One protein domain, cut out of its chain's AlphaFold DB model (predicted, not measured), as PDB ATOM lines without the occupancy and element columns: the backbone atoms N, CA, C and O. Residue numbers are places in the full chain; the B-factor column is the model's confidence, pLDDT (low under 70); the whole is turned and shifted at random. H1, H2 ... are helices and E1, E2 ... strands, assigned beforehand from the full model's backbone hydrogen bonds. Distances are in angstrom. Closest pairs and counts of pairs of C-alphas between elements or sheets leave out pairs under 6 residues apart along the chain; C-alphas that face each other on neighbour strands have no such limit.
ATOM      1  N   TYR A  31     248.795 240.724 211.252       52.81
ATOM      2  CA  TYR A  31     248.565 241.037 209.848       52.81
ATOM      3  C   TYR A  31     247.478 240.099 209.324       52.81
ATOM      4  O   TYR A  31     247.518 238.908 209.638       52.81
ATOM      5  N   PRO A  32     246.508 240.604 208.543       64.94
ATOM      6  CA  PRO A  32     245.503 239.739 207.962       64.94
ATOM      7  C   PRO A  32     246.184 238.693 207.076       64.94
ATOM      8  O   PRO A  32     246.963 239.041 206.185       64.94
ATOM      9  N   TYR A  33     245.908 237.417 207.334       77.56
ATOM     10  CA  TYR A  33     246.411 236.319 206.513       77.56
ATOM     11  C   TYR A  33     245.410 236.056 205.394       77.56
ATOM     12  O   TYR A  33     244.201 236.025 205.622       77.56
ATOM     13  N   ILE A  34     245.928 235.877 204.186       81.06
ATOM     14  CA  ILE A  34     245.146 235.610 202.982       81.06
ATOM     15  C   ILE A  34     245.338 234.133 202.646       81.06
ATOM     16  O   ILE A  34     246.467 233.694 202.422       81.06
ATOM     17  N   LEU A  35     244.249 233.369 202.650       84.81
ATOM     18  CA  LEU A  35     244.231 231.948 202.313       84.81
ATOM     19  C   LEU A  35     243.435 231.748 201.030       84.81
ATOM     20  O   LEU A  35     242.340 232.280 200.893       84.81
ATOM     21  N   ASN A  36     243.977 230.957 200.111       87.31
ATOM     22  CA  ASN A  36     243.305 230.627 198.862       87.31
ATOM     23  C   ASN A  36     242.896 229.161 198.880       87.31
ATOM     24  O   ASN A  36     243.719 228.289 199.163       87.31
ATOM     25  N   PHE A  37     241.641 228.907 198.541       88.25
ATOM     26  CA  PHE A  37     241.063 227.578 198.476       88.25
ATOM     27  C   PHE A  37     240.322 227.388 197.158       88.25
ATOM     28  O   PHE A  37     239.745 228.329 196.614       88.25
ATOM     29  N   THR A  38     240.296 226.154 196.670       89.12
ATOM     30  CA  THR A  38     239.361 225.745 195.622       89.12
ATOM     31  C   THR A  38     238.145 225.137 196.302       89.12
ATOM     32  O   THR A  38     238.291 224.184 197.067       89.12
ATOM     33  N   ILE A  39     236.969 225.709 196.058       88.88
ATOM     34  CA  ILE A  39     235.696 225.231 196.602       88.88
ATOM     35  C   ILE A  39     234.956 224.389 195.566       88.88
ATOM     36  O   ILE A  39     235.203 224.479 194.359       88.88
ATOM     37  N   LEU A  40     233.995 223.598 196.028       89.38
ATOM     38  CA  LEU A  40     233.096 222.883 195.135       89.38
ATOM     39  C   LEU A  40     231.977 223.781 194.619       89.38
ATOM     40  O   LEU A  40     231.466 224.655 195.317       89.38
ATOM     41  N   GLN A  41     231.539 223.497 193.393       90.38
ATOM     42  CA  GLN A  41     230.470 224.246 192.738       90.38
ATOM     43  C   GLN A  41     229.141 224.195 193.506       90.38
ATOM     44  O   GLN A  41     228.388 225.163 193.484       90.38
ATOM     45  N   SER A  42     228.855 223.095 194.208       90.25
ATOM     46  CA  SER A  42     227.661 222.973 195.053       90.25
ATOM     47  C   SER A  42     227.710 223.864 196.298       90.25
ATOM     48  O   SER A  42     226.667 224.293 196.773       90.25
ATOM     49  N   GLU A  43     228.903 224.174 196.813       90.88
ATOM     50  CA  GLU A  43     229.087 224.970 198.035       90.88
ATOM     51  C   GLU A  43     229.121 226.485 197.746       90.88
ATOM     52  O   GLU A  43     228.883 227.302 198.641       90.88
ATOM     53  N   GLU A  44     229.369 226.877 196.487       91.81
ATOM     54  CA  GLU A  44     229.463 228.275 196.042       91.81
ATOM     55  C   GLU A  44     228.257 229.138 196.470       91.81
ATOM     56  O   GLU A  44     228.480 230.216 197.038       91.81
ATOM     57  N   PRO A  45     226.990 228.708 196.279       91.94
ATOM     58  CA  PRO A  45     225.832 229.514 196.665       91.94
ATOM     59  C   PRO A  45     225.769 229.776 198.176       91.94
ATOM     60  O   PRO A  45     225.504 230.904 198.597       91.94
ATOM     61  N   SER A  46     226.080 228.764 198.992       93.06
ATOM     62  CA  SER A  46     226.111 228.855 200.456       93.06
ATOM     63  C   SER A  46     227.180 229.831 200.939       93.06
ATOM     64  O   SER A  46     226.910 230.694 201.776       93.06
ATOM     65  N   ILE A  47     228.386 229.744 200.371       91.00
ATOM     66  CA  ILE A  47     229.504 230.633 200.712       91.00
ATOM     67  C   ILE A  47     229.176 232.076 200.323       91.00
ATOM     68  O   ILE A  47     229.375 232.993 201.124       91.00
ATOM     69  N   ARG A  48     228.607 232.283 199.129       90.06
ATOM     70  CA  ARG A  48     228.176 233.603 198.654       90.06
ATOM     71  C   ARG A  48     227.099 234.203 199.558       90.06
ATOM     72  O   ARG A  48     227.209 235.371 199.932       90.06
ATOM     73  N   TYR A  49     226.109 233.405 199.958       90.25
ATOM     74  CA  TYR A  49     225.067 233.843 200.884       90.25
ATOM     75  C   TYR A  49     225.656 234.271 202.237       90.25
ATOM     76  O   TYR A  49     225.353 235.363 202.723       90.25
ATOM     77  N   ILE A  50     226.542 233.461 202.830       89.25
ATOM     78  CA  ILE A  50     227.197 233.797 204.104       89.25
ATOM     79  C   ILE A  50     228.024 235.083 203.957       89.25
ATOM     80  O   ILE A  50     227.933 235.971 204.804       89.25
ATOM     81  N   GLN A  51     228.790 235.225 202.873       87.25
ATOM     82  CA  GLN A  51     229.592 236.418 202.604       87.25
ATOM     83  C   GLN A  51     228.738 237.694 202.546       87.25
ATOM     84  O   GLN A  51     229.131 238.729 203.093       87.25
ATOM     85  N   GLN A  52     227.580 237.624 201.886       86.31
ATOM     86  CA  GLN A  52     226.648 238.742 201.737       86.31
ATOM     87  C   GLN A  52     225.930 239.071 203.047       86.31
ATOM     88  O   GLN A  52     225.818 240.244 203.408       86.31
ATOM     89  N   ASN A  53     225.458 238.049 203.765       86.81
ATOM     90  CA  ASN A  53     224.637 238.243 204.959       86.81
ATOM     91  C   ASN A  53     225.471 238.576 206.205       86.81
ATOM     92  O   ASN A  53     225.010 239.313 207.069       86.81
ATOM     93  N   TYR A  54     226.714 238.095 206.285       84.19
ATOM     94  CA  TYR A  54     227.614 238.332 207.423       84.19
ATOM     95  C   TYR A  54     228.777 239.284 207.103       84.19
ATOM     96  O   TYR A  54     229.636 239.508 207.952       84.19
ATOM     97  N   GLY A  55     228.813 239.868 205.897       78.31
ATOM     98  CA  GLY A  55     229.764 240.928 205.535       78.31
ATOM     99  C   GLY A  55     231.234 240.487 205.518       78.31
ATOM    100  O   GLY A  55     232.113 241.269 205.884       78.31
ATOM    101  N   LEU A  56     231.512 239.241 205.118       82.56
ATOM    102  CA  LEU A  56     232.866 238.670 205.125       82.56
ATOM    103  C   LEU A  56     233.727 239.237 203.990       82.56
ATOM    104  O   LEU A  56     233.278 239.344 202.858       82.56
ATOM    105  N   VAL A  57     234.999 239.543 204.241       78.75
ATOM    106  CA  VAL A  57     235.919 240.145 203.238       78.75
ATOM    107  C   VAL A  57     236.448 239.147 202.204       78.75
ATOM    108  O   VAL A  57     237.523 239.330 201.636       78.75
ATOM    109  N   TRP A  58     235.757 238.034 202.019       85.25
ATOM    110  CA  TRP A  58     236.232 236.976 201.148       85.25
ATOM    111  C   TRP A  58     236.030 237.390 199.692       85.25
ATOM    112  O   TRP A  58     235.082 238.099 199.364       85.25
ATOM    113  N   GLN A  59     236.929 236.979 198.809       87.19
ATOM    114  CA  GLN A  59     236.772 237.179 197.374       87.19
ATOM    115  C   GLN A  59     236.522 235.825 196.733       87.19
ATOM    116  O   GLN A  59     237.362 234.937 196.820       87.19
ATOM    117  N   LEU A  60     235.356 235.673 196.111       87.12
ATOM    118  CA  LEU A  60     234.965 234.452 195.424       87.12
ATOM    119  C   LEU A  60     234.968 234.693 193.911       87.12
ATOM    120  O   LEU A  60     234.045 235.311 193.373       87.12
ATOM    121  N   ASN A  61     236.021 234.216 193.246       87.44
ATOM    122  CA  ASN A  61     236.235 234.348 191.805       87.44
ATOM    123  C   ASN A  61     236.023 232.985 191.134       87.44
ATOM    124  O   ASN A  61     236.939 232.171 191.027       87.44
ATOM    125  N   GLY A  62     234.791 232.716 190.698       85.50
ATOM    126  CA  GLY A  62     234.407 231.370 190.268       85.50
ATOM    127  C   GLY A  62     234.470 230.399 191.448       85.50
ATOM    128  O   GLY A  62     233.806 230.627 192.453       85.50
ATOM    129  N   LEU A  63     235.290 229.350 191.334       88.94
ATOM    130  CA  LEU A  63     235.508 228.350 192.391       88.94
ATOM    131  C   LEU A  63     236.733 228.643 193.270       88.94
ATOM    132  O   LEU A  63     237.065 227.851 194.149       88.94
ATOM    133  N   GLU A  64     237.431 229.753 193.035       90.75
ATOM    134  CA  GLU A  64     238.547 230.171 193.879       90.75
ATOM    135  C   GLU A  64     238.038 231.102 194.978       90.75
ATOM    136  O   GLU A  64     237.589 232.222 194.714       90.75
ATOM    137  N   LEU A  65     238.112 230.621 196.218       89.50
ATOM    138  CA  LEU A  65     237.786 231.380 197.411       89.50
ATOM    139  C   LEU A  65     239.069 231.908 198.047       89.50
ATOM    140  O   LEU A  65     239.890 231.149 198.560       89.50
ATOM    141  N   ASN A  66     239.201 233.225 198.063       89.38
ATOM    142  CA  ASN A  66     240.241 233.928 198.784       89.38
ATOM    143  C   ASN A  66     239.671 234.473 200.106       89.38
ATOM    144  O   ASN A  66     238.869 235.409 200.131       89.38
ATOM    145  N   VAL A  67     240.080 233.860 201.209       87.62
ATOM    146  CA  VAL A  67     239.663 234.166 202.577       87.62
ATOM    147  C   VAL A  67     240.678 235.102 203.214       87.62
ATOM    148  O   VAL A  67     241.839 234.748 203.400       87.62
ATOM    149  N   THR A  68     240.220 236.279 203.630       84.25
ATOM    150  CA  THR A  68     241.011 237.181 204.476       84.25
ATOM    151  C   THR A  68     240.640 236.966 205.942       84.25
ATOM    152  O   THR A  68     239.531 237.321 206.340       84.25
ATOM    153  N   ILE A  69     241.566 236.419 206.734       82.00
ATOM    154  CA  ILE A  69     241.431 236.242 208.189       82.00
ATOM    155  C   ILE A  69     241.976 237.491 208.883       82.00
ATOM    156  O   ILE A  69     243.162 237.797 208.779       82.00
ATOM    157  N   ARG A  70     241.118 238.222 209.595       74.81
ATOM    158  CA  ARG A  70     241.426 239.516 210.229       74.81
ATOM    159  C   ARG A  70     241.942 239.406 211.652       74.81
ATOM    160  O   ARG A  70     242.630 240.308 212.120       74.81
ATOM    161  N   ASN A  71     241.548 238.363 212.370       75.06
ATOM    162  CA  ASN A  71     241.955 238.158 213.752       75.06
ATOM    163  C   ASN A  71     242.065 236.669 214.078       75.06
ATOM    164  O   ASN A  71     241.574 235.818 213.346       75.06
ATOM    165  N   SER A  72     242.691 236.359 215.211       71.19
ATOM    166  CA  SER A  72     242.903 234.985 215.678       71.19
ATOM    167  C   SER A  72     241.624 234.239 216.074       71.19
ATOM    168  O   SER A  72     241.707 233.099 216.515       71.19
ATOM    169  N   LEU A  73     240.463 234.896 216.021       77.00
ATOM    170  CA  LEU A  73     239.173 234.305 216.352       77.00
ATOM    171  C   LEU A  73     238.389 233.902 215.101       77.00
ATOM    172  O   LEU A  73     237.368 233.245 215.253       77.00
ATOM    173  N   GLU A  74     238.831 234.308 213.909       82.44
ATOM    174  CA  GLU A  74     238.336 233.811 212.629       82.44
ATOM    175  C   GLU A  74     239.086 232.549 212.227       82.44
ATOM    176  O   GLU A  74     240.310 232.467 212.351       82.44
ATOM    177  N   SER A  75     238.349 231.583 211.696       85.81
ATOM    178  CA  SER A  75     238.910 230.343 211.177       85.81
ATOM    179  C   SER A  75     238.103 229.870 209.979       85.81
ATOM    180  O   SER A  75     236.876 229.954 209.954       85.81
ATOM    181  N   VAL A  76     238.819 229.388 208.969       89.12
ATOM    182  CA  VAL A  76     238.246 228.668 207.834       89.12
ATOM    183  C   VAL A  76     239.109 227.446 207.605       89.12
ATOM    184  O   VAL A  76     240.322 227.578 207.428       89.12
ATOM    185  N   VAL A  77     238.490 226.270 207.621       89.94
ATOM    186  CA  VAL A  77     239.184 225.004 207.375       89.94
ATOM    187  C   VAL A  77     238.516 224.303 206.209       89.94
ATOM    188  O   VAL A  77     237.297 224.151 206.183       89.94
ATOM    189  N   MET A  78     239.338 223.866 205.263       89.12
ATOM    190  CA  MET A  78     238.925 223.111 204.088       89.12
ATOM    191  C   MET A  78     239.543 221.712 204.133       89.12
ATOM    192  O   MET A  78     240.664 221.540 204.622       89.12
ATOM    193  N   SER A  79     238.836 220.715 203.611       87.88
ATOM    194  CA  SER A  79     239.399 219.388 203.367       87.88
ATOM    195  C   SER A  79     240.391 219.421 202.198       87.88
ATOM    196  O   SER A  79     240.402 220.356 201.393       87.88
ATOM    197  N   LEU A  80     241.208 218.369 202.070       83.12
ATOM    198  CA  LEU A  80     242.102 218.195 200.914       83.12
ATOM    199  C   LEU A  80     241.337 218.134 199.583       83.12
ATOM    200  O   LEU A  80     241.884 218.516 198.552       83.12
ATOM    201  N   ASP A  81     240.080 217.694 199.627       83.56
ATOM    202  CA  ASP A  81     239.200 217.554 198.466       83.56
ATOM    203  C   ASP A  81     238.388 218.832 198.174       83.56
ATOM    204  O   ASP A  81     237.558 218.844 197.268       83.56
ATOM    205  N   GLY A  82     238.624 219.919 198.921       81.44
ATOM    206  CA  GLY A  82     237.993 221.218 198.675       81.44
ATOM    207  C   GLY A  82     236.619 221.409 199.326       81.44
ATOM    208  O   GLY A  82     235.858 222.260 198.872       81.44
ATOM    209  N   HIS A  83     236.293 220.649 200.376       88.38
ATOM    210  CA  HIS A  83     235.066 220.835 201.162       88.38
ATOM    211  C   HIS A  83     235.278 221.780 202.338       88.38
ATOM    212  O   HIS A  83     236.265 221.636 203.061       88.38
ATOM    213  N   LEU A  84     234.319 222.663 202.608       90.69
ATOM    214  CA  LEU A  84     234.339 223.491 203.812       90.69
ATOM    215  C   LEU A  84     234.008 222.660 205.069       90.69
ATOM    216  O   LEU A  84     232.917 222.107 205.190       90.69
ATOM    217  N   LEU A  85     234.945 222.600 206.020       93.25
ATOM    218  CA  LEU A  85     234.822 221.847 207.279       93.25
ATOM    219  C   LEU A  85     234.513 222.747 208.484       93.25
ATOM    220  O   LEU A  85     233.754 222.363 209.373       93.25
ATOM    221  N   GLU A  86     235.083 223.950 208.518       94.19
ATOM    222  CA  GLU A  86     234.896 224.907 209.613       94.19
ATOM    223  C   GLU A  86     234.767 226.327 209.073       94.19
ATOM    224  O   GLU A  86     235.538 226.740 208.203       94.19
ATOM    225  N   LEU A  87     233.820 227.076 209.638       92.62
ATOM    226  CA  LEU A  87     233.649 228.502 209.409       92.62
ATOM    227  C   LEU A  87     233.387 229.210 210.736       92.62
ATOM    228  O   LEU A  87     232.333 229.032 211.348       92.62
ATOM    229  N   THR A  88     234.320 230.073 211.129       90.69
ATOM    230  CA  THR A  88     234.168 231.005 212.244       90.69
ATOM    231  C   THR A  88     234.338 232.436 211.763       90.69
ATOM    232  O   THR A  88     235.398 232.808 211.257       90.69
ATOM    233  N   THR A  89     233.317 233.267 211.966       87.06
ATOM    234  CA  THR A  89     233.376 234.699 211.645       87.06
ATOM    235  C   THR A  89     233.907 235.511 212.827       87.06
ATOM    236  O   THR A  89     233.735 235.125 213.986       87.06
ATOM    237  N   SER A  90     234.560 236.653 212.576       77.38
ATOM    238  CA  SER A  90     234.896 237.576 213.664       77.38
ATOM    239  C   SER A  90     233.652 238.303 214.145       77.38
ATOM    240  O   SER A  90     232.633 238.353 213.461       77.38
ATOM    241  N   ASN A  91     233.750 238.895 215.333       73.75
ATOM    242  CA  ASN A  91     232.834 239.939 215.762       73.75
ATOM    243  C   ASN A  91     233.257 241.249 215.079       73.75
ATOM    244  O   ASN A  91     234.128 241.970 215.576       73.75
ATOM    245  N   ILE A  92     232.711 241.502 213.893       62.81
ATOM    246  CA  ILE A  92     232.872 242.774 213.194       62.81
ATOM    247  C   ILE A  92     231.752 243.663 213.740       62.81
ATOM    248  O   ILE A  92     230.593 243.263 213.739       62.81
ATOM    249  N   GLY A  93     232.082 244.843 214.273       57.25
ATOM    250  CA  GLY A  93     231.073 245.788 214.772       57.25
ATOM    251  C   GLY A  93     230.084 246.251 213.683       57.25
ATOM    252  O   GLY A  93     230.047 245.718 212.584       57.25
ATOM    253  N   LEU A  94     229.322 247.319 213.944       53.06
ATOM    254  CA  LEU A  94     228.227 247.826 213.081       53.06
ATOM    255  C   LEU A  94     228.593 248.199 211.618       53.06
ATOM    256  O   LEU A  94     227.722 248.622 210.861       53.06
ATOM    257  N   LEU A  95     229.860 248.091 211.212       57.25
ATOM    258  CA  LEU A  95     230.324 248.394 209.860       57.25
ATOM    259  C   LEU A  95     230.317 247.120 209.007       57.25
ATOM    260  O   LEU A  95     231.312 246.397 208.936       57.25
ATOM    261  N   PHE A  96     229.191 246.875 208.339       64.38
ATOM    262  CA  PHE A  96     229.093 245.859 207.295       64.38
ATOM    263  C   PHE A  96     229.902 246.279 206.070       64.38
ATOM    264  O   PHE A  96     229.837 247.423 205.621       64.38
ATOM    265  N   ILE A  97     230.635 245.330 205.497       66.25
ATOM    266  CA  ILE A  97     231.245 245.504 204.181       66.25
ATOM    267  C   ILE A  97     230.181 245.159 203.150       66.25
ATOM    268  O   ILE A  97     229.570 244.090 203.209       66.25
ATOM    269  N   GLU A  98     229.928 246.074 202.220       65.94
ATOM    270  CA  GLU A  98     228.951 245.846 201.164       65.94
ATOM    271  C   GLU A  98     229.482 244.833 200.142       65.94
ATOM    272  O   GLU A  98     230.213 245.184 199.223       65.94
ATOM    273  N   ASN A  99     229.060 243.574 200.283       69.81
ATOM    274  CA  ASN A  99     229.338 242.490 199.329       69.81
ATOM    275  C   ASN A  99     228.116 242.126 198.465       69.81
ATOM    276  O   ASN A  99     228.016 241.019 197.938       69.81
ATOM    277  N   GLY A 100     227.162 243.051 198.336       76.50
ATOM    278  CA  GLY A 100     225.862 242.813 197.703       76.50
ATOM    279  C   GLY A 100     224.757 242.435 198.694       76.50
ATOM    280  O   GLY A 100     224.990 242.295 199.895       76.50
ATOM    281  N   ILE A 101     223.528 242.352 198.185       81.12
ATOM    282  CA  ILE A 101     222.332 241.987 198.957       81.12
ATOM    283  C   ILE A 101     222.249 240.452 198.998       81.12
ATOM    284  O   ILE A 101     222.426 239.844 197.938       81.12
ATOM    285  N   PRO A 102     222.006 239.828 200.167       83.50
ATOM    286  CA  PRO A 102     221.785 238.387 200.249       83.50
ATOM    287  C   PRO A 102     220.622 237.957 199.352       83.50
ATOM    288  O   PRO A 102     219.626 238.671 199.245       83.50
ATOM    289  N   ASP A 103     220.736 236.799 198.701       83.56
ATOM    290  CA  ASP A 103     219.639 236.273 197.887       83.56
ATOM    291  C   ASP A 103     218.407 235.979 198.774       83.56
ATOM    292  O   ASP A 103     218.458 235.075 199.618       83.56
ATOM    293  N   PRO A 104     217.282 236.700 198.591       80.62
ATOM    294  CA  PRO A 104     216.090 236.513 199.414       80.62
ATOM    295  C   PRO A 104     215.450 235.130 199.221       80.62
ATOM    296  O   PRO A 104     214.730 234.655 200.102       80.62
ATOM    297  N   ASN A 105     215.726 234.441 198.111       85.62
ATOM    298  CA  ASN A 105     215.174 233.118 197.814       85.62
ATOM    299  C   ASN A 105     216.058 231.966 198.319       85.62
ATOM    300  O   ASN A 105     215.631 230.820 198.277       85.62
ATOM    301  N   PHE A 106     217.240 232.244 198.876       88.12
ATOM    302  CA  PHE A 106     218.191 231.214 199.306       88.12
ATOM    303  C   PHE A 106     217.704 230.412 200.527       88.12
ATOM    304  O   PHE A 106     217.621 230.955 201.627       88.12
ATOM    305  N   GLU A 107     217.311 229.150 200.357       86.69
ATOM    306  CA  GLU A 107     216.538 228.411 201.370       86.69
ATOM    307  C   GLU A 107     217.365 227.884 202.554       86.69
ATOM    308  O   GLU A 107     216.944 228.027 203.701       86.69
ATOM    309  N   TYR A 108     218.525 227.277 202.300       91.56
ATOM    310  CA  TYR A 108     219.366 226.659 203.327       91.56
ATOM    311  C   TYR A 108     220.829 226.598 202.894       91.56
ATOM    312  O   TYR A 108     221.135 226.629 201.706       91.56
ATOM    313  N   LEU A 109     221.734 226.500 203.868       93.81
ATOM    314  CA  LEU A 109     223.155 226.299 203.614       93.81
ATOM    315  C   LEU A 109     223.378 224.849 203.176       93.81
ATOM    316  O   LEU A 109     223.198 223.940 203.980       93.81
ATOM    317  N   ASP A 110     223.761 224.648 201.920       94.12
ATOM    318  CA  ASP A 110     224.206 223.363 201.379       94.12
ATOM    319  C   ASP A 110     225.726 223.246 201.546       94.12
ATOM    320  O   ASP A 110     226.500 223.702 200.701       94.12
ATOM    321  N   LEU A 111     226.147 222.754 202.714       94.75
ATOM    322  CA  LEU A 111     227.551 222.522 203.077       94.75
ATOM    323  C   LEU A 111     227.637 221.163 203.796       94.75
ATOM    324  O   LEU A 111     227.695 221.106 205.029       94.75
ATOM    325  N   PRO A 112     227.595 220.046 203.048       92.12
ATOM    326  CA  PRO A 112     227.318 218.723 203.605       92.12
ATOM    327  C   PRO A 112     228.372 218.208 204.592       92.12
ATOM    328  O   PRO A 112     228.056 217.378 205.444       92.12
ATOM    329  N   PHE A 113     229.607 218.704 204.503       94.69
ATOM    330  CA  PHE A 113     230.734 218.301 205.351       94.69
ATOM    331  C   PHE A 113     231.117 219.341 206.407       94.69
ATOM    332  O   PHE A 113     232.085 219.129 207.135       94.69
ATOM    333  N   LEU A 114     230.365 220.442 206.521       96.06
ATOM    334  CA  LEU A 114     230.643 221.456 207.528       96.06
ATOM    335  C   LEU A 114     230.397 220.878 208.924       96.06
ATOM    336  O   LEU A 114     229.267 220.548 209.282       96.06
ATOM    337  N   GLU A 115     231.458 220.780 209.721       97.06
ATOM    338  CA  GLU A 115     231.398 220.272 211.089       97.06
ATOM    339  C   GLU A 115     231.214 221.401 212.108       97.06
ATOM    340  O   GLU A 115     230.577 221.200 213.141       97.06
ATOM    341  N   THR A 116     231.755 222.591 211.833       97.06
ATOM    342  CA  THR A 116     231.705 223.734 212.756       97.06
ATOM    343  C   THR A 116     231.216 224.992 212.051       97.06
ATOM    344  O   THR A 116     231.838 225.467 211.101       97.06
ATOM    345  N   LEU A 117     230.125 225.560 212.565       95.69
ATOM    346  CA  LEU A 117     229.590 226.853 212.157       95.69
ATOM    347  C   LEU A 117     229.522 227.785 213.366       95.69
ATOM    348  O   LEU A 117     228.705 227.598 214.269       95.69
ATOM    349  N   ARG A 118     230.356 228.823 213.357       93.94
ATOM    350  CA  ARG A 118     230.367 229.864 214.381       93.94
ATOM    351  C   ARG A 118     230.181 231.238 213.753       93.94
ATOM    352  O   ARG A 118     231.048 231.758 213.053       93.94
ATOM    353  N   LEU A 119     229.044 231.852 214.044       91.19
ATOM    354  CA  LEU A 119     228.640 233.132 213.480       91.19
ATOM    355  C   LEU A 119     228.621 234.170 214.594       91.19
ATOM    356  O   LEU A 119     227.724 234.168 215.428       91.19
ATOM    357  N   ARG A 120     229.629 235.044 214.617       85.62
ATOM    358  CA  ARG A 120     229.857 235.999 215.713       85.62
ATOM    359  C   ARG A 120     229.397 237.427 215.430       85.62
ATOM    360  O   ARG A 120     229.668 238.334 216.215       85.62
ATOM    361  N   THR A 121     228.765 237.624 214.279       79.56
ATOM    362  CA  THR A 121     228.271 238.911 213.791       79.56
ATOM    363  C   THR A 121     226.784 238.778 213.486       79.56
ATOM    364  O   THR A 121     226.338 237.746 212.983       79.56
ATOM    365  N   MET A 122     226.026 239.836 213.775       79.12
ATOM    366  CA  MET A 122     224.599 239.909 213.472       79.12
ATOM    367  C   MET A 122     224.371 239.850 211.947       79.12
ATOM    368  O   MET A 122     225.098 240.519 211.210       79.12
ATOM    369  N   PRO A 123     223.385 239.085 211.446       82.88
ATOM    370  CA  PRO A 123     223.078 239.052 210.016       82.88
ATOM    371  C   PRO A 123     222.593 240.421 209.515       82.88
ATOM    372  O   PRO A 123     221.901 241.145 210.235       82.88
ATOM    373  N   ARG A 124     222.931 240.761 208.267       78.88
ATOM    374  CA  ARG A 124     222.628 242.049 207.626       78.88
ATOM    375  C   ARG A 124     221.130 242.286 207.480       78.88
ATOM    376  O   ARG A 124     220.662 243.380 207.785       78.88
ATOM    377  N   ASP A 125     220.400 241.303 206.959       72.00
ATOM    378  CA  ASP A 125     218.972 241.457 206.656       72.00
ATOM    379  C   ASP A 125     218.048 240.733 207.642       72.00
ATOM    380  O   ASP A 125     216.843 240.977 207.612       72.00
ATOM    381  N   GLY A 126     218.598 239.887 208.528       63.03
ATOM    382  CA  GLY A 126     217.863 239.147 209.566       63.03
ATOM    383  C   GLY A 126     216.648 238.359 209.057       63.03
ATOM    384  O   GLY A 126     215.824 237.927 209.856       63.03
ATOM    385  N   SER A 127     216.512 238.209 207.739       64.38
ATOM    386  CA  SER A 127     215.246 237.883 207.081       64.38
ATOM    387  C   SER A 127     214.916 236.397 207.151       64.38
ATOM    388  O   SER A 127     213.749 236.011 207.068       64.38
ATOM    389  N   LYS A 128     215.946 235.564 207.334       77.88
ATOM    390  CA  LYS A 128     215.830 234.121 207.525       77.88
ATOM    391  C   LYS A 128     216.361 233.723 208.885       77.88
ATOM    392  O   LYS A 128     217.436 234.146 209.312       77.88
ATOM    393  N   ASN A 129     215.604 232.858 209.545       86.75
ATOM    394  CA  ASN A 129     216.029 232.234 210.781       86.75
ATOM    395  C   ASN A 129     217.205 231.297 210.481       86.75
ATOM    396  O   ASN A 129     217.036 230.278 209.813       86.75
ATOM    397  N   ILE A 130     218.394 231.627 210.992       89.88
ATOM    398  CA  ILE A 130     219.619 230.849 210.762       89.88
ATOM    399  C   ILE A 130     219.457 229.369 211.134       89.88
ATOM    400  O   ILE A 130     220.060 228.513 210.494       89.88
ATOM    401  N   LEU A 131     218.592 229.047 212.104       92.75
ATOM    402  CA  LEU A 131     218.316 227.665 212.487       92.75
ATOM    403  C   LEU A 131     217.673 226.865 211.347       92.75
ATOM    404  O   LEU A 131     218.046 225.713 211.151       92.75
ATOM    405  N   GLU A 132     216.773 227.454 210.551       92.06
ATOM    406  CA  GLU A 132     216.187 226.786 209.373       92.06
ATOM    407  C   GLU A 132     217.233 226.516 208.299       92.06
ATOM    408  O   GLU A 132     217.217 225.470 207.646       92.06
ATOM    409  N   MET A 133     218.191 227.431 208.170       91.56
ATOM    410  CA  MET A 133     219.245 227.326 207.174       91.56
ATOM    411  C   MET A 133     220.221 226.183 207.458       91.56
ATOM    412  O   MET A 133     220.930 225.760 206.550       91.56
ATOM    413  N   THR A 134     220.239 225.645 208.683       94.31
ATOM    414  CA  THR A 134     221.082 224.492 209.040       94.31
ATOM    415  C   THR A 134     220.585 223.157 208.474       94.31
ATOM    416  O   THR A 134     221.254 222.140 208.636       94.31
ATOM    417  N   ARG A 135     219.439 223.129 207.775       93.50
ATOM    418  CA  ARG A 135     218.871 221.898 207.198       93.50
ATOM    419  C   ARG A 135     219.810 221.183 206.218       93.50
ATOM    420  O   ARG A 135     219.787 219.958 206.166       93.50
ATOM    421  N   GLY A 136     220.636 221.922 205.478       92.50
ATOM    422  CA  GLY A 136     221.638 221.357 204.566       92.50
ATOM    423  C   GLY A 136     223.006 221.090 205.205       92.50
ATOM    424  O   GLY A 136     223.989 220.932 204.485       92.50
ATOM    425  N   LEU A 137     223.088 221.032 206.544       95.75
ATOM    426  CA  LEU A 137     224.324 220.796 207.305       95.75
ATOM    427  C   LEU A 137     224.280 219.449 208.068       95.75
ATOM    428  O   LEU A 137     224.301 219.431 209.301       95.75
ATOM    429  N   PRO A 138     224.196 218.294 207.381       94.81
ATOM    430  CA  PRO A 138     224.041 216.985 208.018       94.81
ATOM    431  C   PRO A 138     225.222 216.574 208.913       94.81
ATOM    432  O   PRO A 138     225.021 215.800 209.847       94.81
ATOM    433  N   SER A 139     226.429 217.091 208.661       96.00
ATOM    434  CA  SER A 139     227.644 216.771 209.430       96.00
ATOM    435  C   SER A 139     227.924 217.737 210.585       96.00
ATOM    436  O   SER A 139     228.963 217.626 211.236       96.00
ATOM    437  N   LEU A 140     227.020 218.687 210.853       97.19
ATOM    438  CA  LEU A 140     227.256 219.749 211.827       97.19
ATOM    439  C   LEU A 140     227.396 219.187 213.245       97.19
ATOM    440  O   LEU A 140     226.472 218.573 213.783       97.19
ATOM    441  N   LYS A 141     228.550 219.432 213.862       97.06
ATOM    442  CA  LYS A 141     228.856 219.076 215.252       97.06
ATOM    443  C   LYS A 141     228.765 220.281 216.175       97.06
ATOM    444  O   LYS A 141     228.297 220.148 217.300       97.06
ATOM    445  N   ARG A 142     229.183 221.463 215.713       96.62
ATOM    446  CA  ARG A 142     229.187 222.688 216.523       96.62
ATOM    447  C   ARG A 142     228.434 223.810 215.831       96.62
ATOM    448  O   ARG A 142     228.775 224.188 214.712       96.62
ATOM    449  N   LEU A 143     227.444 224.357 216.526       96.25
ATOM    450  CA  LEU A 143     226.695 225.535 216.113       96.25
ATOM    451  C   LEU A 143     226.774 226.593 217.209       96.25
ATOM    452  O   LEU A 143     226.168 226.438 218.268       96.25
ATOM    453  N   GLN A 144     227.477 227.685 216.927       94.00
ATOM    454  CA  GLN A 144     227.545 228.835 217.821       94.00
ATOM    455  C   GLN A 144     227.029 230.091 217.119       94.00
ATOM    456  O   GLN A 144     227.525 230.474 216.056       94.00
ATOM    457  N   LEU A 145     226.046 230.741 217.733       92.06
ATOM    458  CA  LEU A 145     225.414 231.952 217.223       92.06
ATOM    459  C   LEU A 145     225.569 233.063 218.260       92.06
ATOM    460  O   LEU A 145     224.944 233.011 219.327       92.06
ATOM    461  N   ASP A 146     226.375 234.074 217.935       87.50
ATOM    462  CA  ASP A 146     226.516 235.260 218.769       87.50
ATOM    463  C   ASP A 146     225.699 236.429 218.197       87.50
ATOM    464  O   ASP A 146     225.824 236.786 217.027       87.50
ATOM    465  N   PHE A 147     224.917 237.082 219.063       84.00
ATOM    466  CA  PHE A 147     224.107 238.266 218.745       84.00
ATOM    467  C   PHE A 147     222.988 238.064 217.703       84.00
ATOM    468  O   PHE A 147     222.479 239.045 217.153       84.00
ATOM    469  N   HIS A 148     222.543 236.830 217.457       87.31
ATOM    470  CA  HIS A 148     221.379 236.568 216.605       87.31
ATOM    471  C   HIS A 148     220.072 236.856 217.343       87.31
ATOM    472  O   HIS A 148     219.959 236.655 218.553       87.31
ATOM    473  N   VAL A 149     219.056 237.297 216.603       87.38
ATOM    474  CA  VAL A 149     217.669 237.333 217.085       87.38
ATOM    475  C   VAL A 149     216.977 236.069 216.582       87.38
ATOM    476  O   VAL A 149     216.824 235.881 215.379       87.38
ATOM    477  N   ILE A 150     216.617 235.179 217.505       87.81
ATOM    478  CA  ILE A 150     215.959 233.900 217.230       87.81
ATOM    479  C   ILE A 150     214.487 234.039 217.615       87.81
ATOM    480  O   ILE A 150     214.116 233.879 218.784       87.81
ATOM    481  N   ASP A 151     213.653 234.341 216.622       83.62
ATOM    482  CA  ASP A 151     212.217 234.564 216.818       83.62
ATOM    483  C   ASP A 151     211.458 233.277 217.166       83.62
ATOM    484  O   ASP A 151     210.490 233.306 217.928       83.62
ATOM    485  N   TYR A 152     211.905 232.137 216.635       88.31
ATOM    486  CA  TYR A 152     211.362 230.816 216.948       88.31
ATOM    487  C   TYR A 152     212.395 229.709 216.723       88.31
ATOM    488  O   TYR A 152     213.378 229.880 216.003       88.31
ATOM    489  N   PHE A 153     212.133 228.540 217.303       90.25
ATOM    490  CA  PHE A 153     212.846 227.303 216.995       90.25
ATOM    491  C   PHE A 153     212.025 226.487 215.988       90.25
ATOM    492  O   PHE A 153     210.843 226.242 216.257       90.25
ATOM    493  N   PRO A 154     212.595 226.078 214.840       90.31
ATOM    494  CA  PRO A 154     211.882 225.249 213.872       90.31
ATOM    495  C   PRO A 154     211.428 223.917 214.500       90.31
ATOM    496  O   PRO A 154     212.158 223.367 215.325       90.31
ATOM    497  N   PRO A 155     210.254 223.371 214.124       86.00
ATOM    498  CA  PRO A 155     209.671 222.194 214.783       86.00
ATOM    499  C   PRO A 155     210.536 220.929 214.689       86.00
ATOM    500  O   PRO A 155     210.505 220.111 215.604       86.00
ATOM    501  N   ASP A 156     211.329 220.804 213.623       86.38
ATOM    502  CA  ASP A 156     212.204 219.655 213.368       86.38
ATOM    503  C   ASP A 156     213.683 219.947 213.679       86.38
ATOM    504  O   ASP A 156     214.559 219.171 213.309       86.38
ATOM    505  N   PHE A 157     213.989 221.081 214.322       89.75
ATOM    506  CA  PHE A 157     215.348 221.355 214.779       89.75
ATOM    507  C   PHE A 157     215.666 220.483 216.016       89.75
ATOM    508  O   PHE A 157     214.853 220.436 216.943       89.75
ATOM    509  N   PRO A 158     216.833 219.813 216.072       91.00
ATOM    510  CA  PRO A 158     217.961 219.913 215.154       91.00
ATOM    511  C   PRO A 158     217.788 218.995 213.935       91.00
ATOM    512  O   PRO A 158     217.308 217.870 214.047       91.00
ATOM    513  N   TYR A 159     218.261 219.443 212.770       91.50
ATOM    514  CA  TYR A 159     218.191 218.647 211.535       91.50
ATOM    515  C   TYR A 159     219.244 217.534 211.460       91.50
ATOM    516  O   TYR A 159     219.186 216.681 210.575       91.50
ATOM    517  N   THR A 160     220.191 217.515 212.401       90.06
ATOM    518  CA  THR A 160     221.170 216.443 212.548       90.06
ATOM    519  C   THR A 160     221.342 216.041 214.008       90.06
ATOM    520  O   THR A 160     221.258 216.861 214.922       90.06
ATOM    521  N   LYS A 161     221.608 214.751 214.222       90.44
ATOM    522  CA  LYS A 161     221.892 214.170 215.539       90.44
ATOM    523  C   LYS A 161     223.363 214.290 215.937       90.44
ATOM    524  O   LYS A 161     223.718 213.876 217.038       90.44
ATOM    525  N   THR A 162     224.213 214.823 215.057       93.62
ATOM    526  CA  THR A 162     225.654 214.985 215.296       93.62
ATOM    527  C   THR A 162     226.000 216.218 216.121       93.62
ATOM    528  O   THR A 162     227.159 216.353 216.487       93.62
ATOM    529  N   ILE A 163     225.040 217.101 216.428       94.50
ATOM    530  CA  ILE A 163     225.310 218.315 217.209       94.50
ATOM    531  C   ILE A 163     225.797 217.938 218.614       94.50
ATOM    532  O   ILE A 163     225.042 217.414 219.435       94.50
ATOM    533  N   GLU A 164     227.062 218.247 218.867       94.25
ATOM    534  CA  GLU A 164     227.775 218.119 220.135       94.25
ATOM    535  C   GLU A 164     227.724 219.429 220.931       94.25
ATOM    536  O   GLU A 164     227.591 219.419 222.155       94.25
TER     537      GLU A 164
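Overview. This is residues 31 to 164 of the 636 residues of an uncharacterized protein of Cavenderia fasciculata (strain SH3) (UniProt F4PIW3). With little regular structure, two small sheets, antiparallel E1 E3 E2 and mixed E4 E5 E6 E7, meet at an angle round H1, H2 lying toward E7. Of 134 printed residues, 50 are in two named helices and seven strands, class mixed. The whole is compact, radius of gyration of the C-alphas 13.9 A, spanning 41 by 35 by 29 A.

Along the chain. Find E1 from C-alpha 33 at (246.411, 236.319, 206.513) to 38, 16.7 A. Then read H1, 44 to 54; E2, 59 to 61; E3, 64 to 69; E4, 75 to 78; E5, 84 to 88; E6, 116 to 119; H2, 130 to 136; E7, 142 to 145, ending at (225.414, 231.952, 217.223).

Arrangement. H1 only grazes E1 E3 E2. E6, H2, E7 make a right-handed strand-helix-strand unit, parallel neighbours with a helix between; find N 117 and O 142, 2.9 A. H2 has 1 of 3 O i to N i+4 pairs within hydrogen-bond range, 3 of 4 to N i+3.

Size, cuts and confidence. The printed part has no cut. E5 to E6 is a long link. Residues 92 to 99 are among those under pLDDT 70.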